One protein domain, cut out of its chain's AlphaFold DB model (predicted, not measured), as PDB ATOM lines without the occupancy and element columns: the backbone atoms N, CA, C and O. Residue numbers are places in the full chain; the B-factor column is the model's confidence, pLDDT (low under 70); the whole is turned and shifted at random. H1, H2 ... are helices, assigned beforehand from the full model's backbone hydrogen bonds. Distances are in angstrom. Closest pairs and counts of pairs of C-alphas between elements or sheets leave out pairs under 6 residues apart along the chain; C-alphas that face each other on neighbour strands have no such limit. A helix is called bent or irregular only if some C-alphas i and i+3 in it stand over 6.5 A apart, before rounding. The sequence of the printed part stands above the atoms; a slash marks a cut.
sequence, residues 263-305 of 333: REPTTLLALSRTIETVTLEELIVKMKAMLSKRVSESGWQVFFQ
ATOM      1  N   ARG A 263     -48.853  14.461 -34.531       86.94
ATOM      2  CA  ARG A 263     -49.503  14.009 -35.775       86.94
ATOM      3  C   ARG A 263     -50.504  12.873 -35.580       86.94
ATOM      4  O   ARG A 263     -51.482  12.804 -36.310       86.94
ATOM      5  N   GLU A 264     -50.263  12.001 -34.606       87.38
ATOM      6  CA  GLU A 264     -51.044  10.789 -34.328       87.38
ATOM      7  C   GLU A 264     -51.202  10.565 -32.803       87.38
ATOM      8  O   GLU A 264     -50.762   9.543 -32.260       87.38
ATOM      9  N   PRO A 265     -51.806  11.522 -32.067       85.50
ATOM     10  CA  PRO A 265     -51.849  11.486 -30.603       85.50
ATOM     11  C   PRO A 265     -52.606  10.271 -30.051       85.50
ATOM     12  O   PRO A 265     -52.224   9.715 -29.021       85.50
ATOM     13  N   THR A 266     -53.653   9.817 -30.743       88.81
ATOM     14  CA  THR A 266     -54.440   8.636 -30.359       88.81
ATOM     15  C   THR A 266     -53.609   7.352 -30.413       88.81
ATOM     16  O   THR A 266     -53.672   6.551 -29.479       88.81
ATOM     17  N   THR A 267     -52.779   7.181 -31.446       84.88
ATOM     18  CA  THR A 267     -51.865   6.038 -31.596       84.88
ATOM     19  C   THR A 267     -50.825   6.010 -30.475       84.88
ATOM     20  O   THR A 267     -50.586   4.961 -29.876       84.88
ATOM     21  N   LEU A 268     -50.235   7.164 -30.141       88.88
ATOM     22  CA  LEU A 268     -49.250   7.262 -29.060       88.88
ATOM     23  C   LEU A 268     -49.862   6.935 -27.690       88.88
ATOM     24  O   LEU A 268     -49.249   6.219 -26.899       88.88
ATOM     25  N   LEU A 269     -51.078   7.416 -27.415       87.50
ATOM     26  CA  LEU A 269     -51.786   7.118 -26.167       87.50
ATOM     27  C   LEU A 269     -52.107   5.624 -26.032       87.50
ATOM     28  O   LEU A 269     -51.906   5.049 -24.963       87.50
ATOM     29  N   ALA A 270     -52.570   4.984 -27.108       87.00
ATOM     30  CA  ALA A 270     -52.817   3.543 -27.115       87.00
ATOM     31  C   ALA A 270     -51.529   2.742 -26.852       87.00
ATOM     32  O   ALA A 270     -51.533   1.800 -26.053       87.00
ATOM     33  N   LEU A 271     -50.410   3.153 -27.459       88.38
ATOM     34  CA  LEU A 271     -49.102   2.545 -27.221       88.38
ATOM     35  C   LEU A 271     -48.647   2.719 -25.764       88.38
ATOM     36  O   LEU A 271     -48.219   1.746 -25.151       88.38
ATOM     37  N   SER A 272     -48.795   3.916 -25.189       87.50
ATOM     38  CA  SER A 272     -48.455   4.180 -23.784       87.50
ATOM     39  C   SER A 272     -49.238   3.279 -22.833       87.50
ATOM     40  O   SER A 272     -48.638   2.656 -21.963       87.50
ATOM     41  N   ARG A 273     -50.557   3.147 -23.031       88.94
ATOM     42  CA  ARG A 273     -51.407   2.260 -22.217       88.94
ATOM     43  C   ARG A 273     -50.978   0.800 -22.321       88.94
ATOM     44  O   ARG A 273     -50.978   0.082 -21.325       88.94
ATOM     45  N   THR A 274     -50.600   0.363 -23.521       86.69
ATOM     46  CA  THR A 274     -50.113  -1.003 -23.750       86.69
ATOM     47  C   THR A 274     -48.795  -1.239 -23.010       86.69
ATOM     48  O   THR A 274     -48.668  -2.230 -22.296       86.69
ATOM     49  N   ILE A 275     -47.835  -0.313 -23.130       88.19
ATOM     50  CA  ILE A 275     -46.543  -0.386 -22.428       88.19
ATOM     51  C   ILE A 275     -46.754  -0.403 -20.913       88.19
ATOM     52  O   ILE A 275     -46.162  -1.233 -20.227       88.19
ATOM     53  N   GLU A 276     -47.609   0.477 -20.393       89.12
ATOM     54  CA  GLU A 276     -47.934   0.553 -18.969       89.12
ATOM     55  C   GLU A 276     -48.541  -0.760 -18.464       89.12
ATOM     56  O   GLU A 276     -48.048  -1.324 -17.493       89.12
ATOM     57  N   THR A 277     -49.536  -1.299 -19.175       91.75
ATOM     58  CA  THR A 277     -50.192  -2.565 -18.811       91.75
ATOM     59  C   THR A 277     -49.183  -3.711 -18.729       91.75
ATOM     60  O   THR A 277     -49.093  -4.374 -17.699       91.75
ATOM     61  N   VAL A 278     -48.363  -3.897 -19.769       87.94
ATOM     62  CA  VAL A 278     -47.354  -4.970 -19.806       87.94
ATOM     63  C   VAL A 278     -46.305  -4.790 -18.703       87.94
ATOM     64  O   VAL A 278     -45.913  -5.758 -18.050       87.94
ATOM     65  N   THR A 279     -45.870  -3.552 -18.451       87.31
ATOM     66  CA  THR A 279     -44.877  -3.252 -17.406       87.31
ATOM     67  C   THR A 279     -45.436  -3.540 -16.011       87.31
ATOM     68  O   THR A 279     -44.744  -4.131 -15.180       87.31
ATOM     69  N   LEU A 280     -46.695  -3.169 -15.752       90.88
ATOM     70  CA  LEU A 280     -47.375  -3.434 -14.482       90.88
ATOM     71  C   LEU A 280     -47.610  -4.930 -14.258       90.88
ATOM     72  O   LEU A 280     -47.383  -5.422 -13.155       90.88
ATOM     73  N   GLU A 281     -48.017  -5.675 -15.287       89.12
ATOM     74  CA  GLU A 281     -48.171  -7.129 -15.197       89.12
ATOM     75  C   GLU A 281     -46.848  -7.814 -14.834       89.12
ATOM     76  O   GLU A 281     -46.798  -8.626 -13.903       89.12
ATOM     77  N   GLU A 282     -45.749  -7.448 -15.501       87.94
ATOM     78  CA  GLU A 282     -44.425  -7.999 -15.199       87.94
ATOM     79  C   GLU A 282     -43.955  -7.617 -13.787       87.94
ATOM     80  O   GLU A 282     -43.397  -8.450 -13.058       87.94
ATOM     81  N   LEU A 283     -44.219  -6.376 -13.365       90.19
ATOM     82  CA  LEU A 283     -43.939  -5.903 -12.013       90.19
ATOM     83  C   LEU A 283     -44.689  -6.742 -10.968       90.19
ATOM     84  O   LEU A 283     -44.072  -7.214 -10.012       90.19
ATOM     85  N   ILE A 284     -45.982  -7.004 -11.180       89.50
ATOM     86  CA  ILE A 284     -46.806  -7.837 -10.293       89.50
ATOM     87  C   ILE A 284     -46.240  -9.256 -10.194       89.50
ATOM     88  O   ILE A 284     -46.151  -9.801  -9.090       89.50
ATOM     89  N   VAL A 285     -45.830  -9.867 -11.311       89.94
ATOM     90  CA  VAL A 285     -45.221 -11.209 -11.293       89.94
ATOM     91  C   VAL A 285     -43.931 -11.213 -10.470       89.94
ATOM     92  O   VAL A 285     -43.759 -12.084  -9.611       89.94
ATOM     93  N   LYS A 286     -43.044 -10.230 -10.673       87.25
ATOM     94  CA  LYS A 286     -41.793 -10.106  -9.903       87.25
ATOM     95  C   LYS A 286     -42.068  -9.906  -8.412       87.25
ATOM     96  O   LYS A 286     -41.474 -10.605  -7.592       87.25
ATOM     97  N   MET A 287     -43.010  -9.033  -8.060       86.75
ATOM     98  CA  MET A 287     -43.401  -8.797  -6.668       86.75
ATOM     99  C   MET A 287     -43.978 -10.057  -6.015       86.75
ATOM    100  O   MET A 287     -43.559 -10.414  -4.916       86.75
ATOM    101  N   LYS A 288     -44.872 -10.792  -6.693       89.38
ATOM    102  CA  LYS A 288     -45.397 -12.078  -6.197       89.38
ATOM    103  C   LYS A 288     -44.277 -13.090  -5.953       89.38
ATOM    104  O   LYS A 288     -44.263 -13.743  -4.914       89.38
ATOM    105  N   ALA A 289     -43.311 -13.191  -6.864       89.50
ATOM    106  CA  ALA A 289     -42.170 -14.087  -6.697       89.50
ATOM    107  C   ALA A 289     -41.286 -13.696  -5.498       89.50
ATOM    108  O   ALA A 289     -40.837 -14.572  -4.758       89.50
ATOM    109  N   MET A 290     -41.049 -12.397  -5.285       88.62
ATOM    110  CA  MET A 290     -40.293 -11.898  -4.131       88.62
ATOM    111  C   MET A 290     -41.031 -12.128  -2.806       88.62
ATOM    112  O   MET A 290     -40.400 -12.517  -1.822       88.62
ATOM    113  N   LEU A 291     -42.361 -11.970  -2.788       87.75
ATOM    114  CA  LEU A 291     -43.201 -12.286  -1.626       87.75
ATOM    115  C   LEU A 291     -43.125 -13.775  -1.269       87.75
ATOM    116  O   LEU A 291     -42.864 -14.117  -0.116       87.75
ATOM    117  N   SER A 292     -43.256 -14.665  -2.256       88.06
ATOM    118  CA  SER A 292     -43.155 -16.115  -2.042       88.06
ATOM    119  C   SER A 292     -41.775 -16.552  -1.541       88.06
ATOM    120  O   SER A 292     -41.668 -17.513  -0.783       88.06
ATOM    121  N   LYS A 293     -40.713 -15.840  -1.937       87.44
ATOM    122  CA  LYS A 293     -39.327 -16.115  -1.525       87.44
ATOM    123  C   LYS A 293     -38.920 -15.440  -0.210       87.44
ATOM    124  O   LYS A 293     -37.778 -15.617   0.201       87.44
ATOM    125  N   ARG A 294     -39.816 -14.679   0.438       85.00
ATOM    126  CA  ARG A 294     -39.547 -13.919   1.679       85.00
ATOM    127  C   ARG A 294     -38.245 -13.110   1.605       85.00
ATOM    128  O   ARG A 294     -37.409 -13.173   2.505       85.00
ATOM    129  N   VAL A 295     -38.059 -12.382   0.504       85.00
ATOM    130  CA  VAL A 295     -36.868 -11.543   0.298       85.00
ATOM    131  C   VAL A 295     -36.761 -10.502   1.424       85.00
ATOM    132  O   VAL A 295     -37.774  -9.940   1.843       85.00
ATOM    133  N   SER A 296     -35.542 -10.262   1.918       86.44
ATOM    134  CA  SER A 296     -35.263  -9.277   2.968       86.44
ATOM    135  C   SER A 296     -35.635  -7.858   2.535       86.44
ATOM    136  O   SER A 296     -35.659  -7.540   1.346       86.44
ATOM    137  N   GLU A 297     -35.862  -6.971   3.502       82.25
ATOM    138  CA  GLU A 297     -36.148  -5.554   3.244       82.25
ATOM    139  C   GLU A 297     -35.076  -4.889   2.367       82.25
ATOM    140  O   GLU A 297     -35.402  -4.158   1.436       82.25
ATOM    141  N   SER A 298     -33.801  -5.224   2.580       83.00
ATOM    142  CA  SER A 298     -32.704  -4.768   1.721       83.00
ATOM    143  C   SER A 298     -32.878  -5.194   0.256       83.00
ATOM    144  O   SER A 298     -32.619  -4.406  -0.651       83.00
ATOM    145  N   GLY A 299     -33.375  -6.408  -0.001       80.31
ATOM    146  CA  GLY A 299     -33.677  -6.877  -1.353       80.31
ATOM    147  C   GLY A 299     -34.892  -6.179  -1.975       80.31
ATOM    148  O   GLY A 299     -34.906  -5.948  -3.183       80.31
ATOM    149  N   TRP A 300     -35.873  -5.772  -1.164       84.31
ATOM    150  CA  TRP A 300     -36.984  -4.926  -1.612       84.31
ATOM    151  C   TRP A 300     -36.530  -3.511  -1.972       84.31
ATOM    152  O   TRP A 300     -36.928  -2.989  -3.012       84.31
ATOM    153  N   GLN A 301     -35.665  -2.907  -1.158       84.44
ATOM    154  CA  GLN A 301     -35.135  -1.566  -1.412       84.44
ATOM    155  C   GLN A 301     -34.355  -1.509  -2.734       84.44
ATOM    156  O   GLN A 301     -34.600  -0.621  -3.549       84.44
ATOM    157  N   VAL A 302     -33.489  -2.495  -2.997       85.25
ATOM    158  CA  VAL A 302     -32.744  -2.597  -4.268       85.25
ATOM    159  C   VAL A 302     -33.686  -2.765  -5.466       85.25
ATOM    160  O   VAL A 302     -33.480  -2.146  -6.509       85.25
ATOM    161  N   PHE A 303     -34.743  -3.568  -5.323       83.50
ATOM    162  CA  PHE A 303     -35.723  -3.780  -6.388       83.50
ATOM    163  C   PHE A 303     -36.463  -2.495  -6.785       83.50
ATOM    164  O   PHE A 303     -36.562  -2.196  -7.975       83.50
ATOM    165  N   PHE A 304     -36.951  -1.716  -5.814       82.12
ATOM    166  CA  PHE A 304     -37.691  -0.482  -6.101       82.12
ATOM    167  C   PHE A 304     -36.801   0.638  -6.651       82.12
ATOM    168  O   PHE A 304     -37.230   1.368  -7.543       82.12
ATOM    169  N   GLN A 305     -35.549   0.733  -6.192       80.00
ATOM    170  CA  GLN A 305     -34.582   1.697  -6.731       80.00
ATOM    171  C   GLN A 305     -34.259   1.429  -8.210       80.00
ATOM    172  O   GLN A 305     -34.120   2.368  -8.990       80.00
TER     173      GLN A 305
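Overview. This is residues 263 to 305 of the 333 residues of an uncharacterized protein of Rhizobium altiplani (UniProt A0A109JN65). One long helix, H1, makes nearly the whole length, and after its last residue, Ser 292, a tight link turns the backbone back into a short helix, H2, the two together having the shape of a hook or a J with a long shank. Residues 263 to 285, of which 265 to 285 belong to H1, stick out as the free shank, while H2 runs back beside the far part of H1 with a gap between them. The printed part has 43 residues, with two named helices in the order H1, H2 and no named strand; the class is all helix. It is extended, with a radius of gyration of the C-alphas of 15.1 A and spans of 47 by 18 by 6 A.

Arrangement. H1, residues 265 to 292, is joined by a tight link of 4 residues to H2, residues 297 to 305. The two helices are near each other, with 7 pairs of C-alphas within 10 A; their closest C-alphas are 8.1 A apart, only just too far to touch. The z part of the N-to-C direction is 0.74 in H1 and -0.83 in H2. In H1 and H2 every O i to N i+4 pair is within hydrogen-bond range.

Along the chain. H1 begins at C-alpha 265 at (-51.849, 11.486, -30.603) and ends at C-alpha 292 at (-43.155, -16.115, -2.042), 40.7 A from first to last C-alpha. H2 is 12.4 A long by the same measure and ends at C-alpha 305 at (-34.582, 1.697, -6.731). Neither helix is bent or irregular.

Size, cuts and confidence. The C-alphas of Arg 263 and Arg 294, the two farthest apart, are 47.8 A from each other. The printed part has no cut. Its mean pLDDT is 86.9, and no printed residue is under 70.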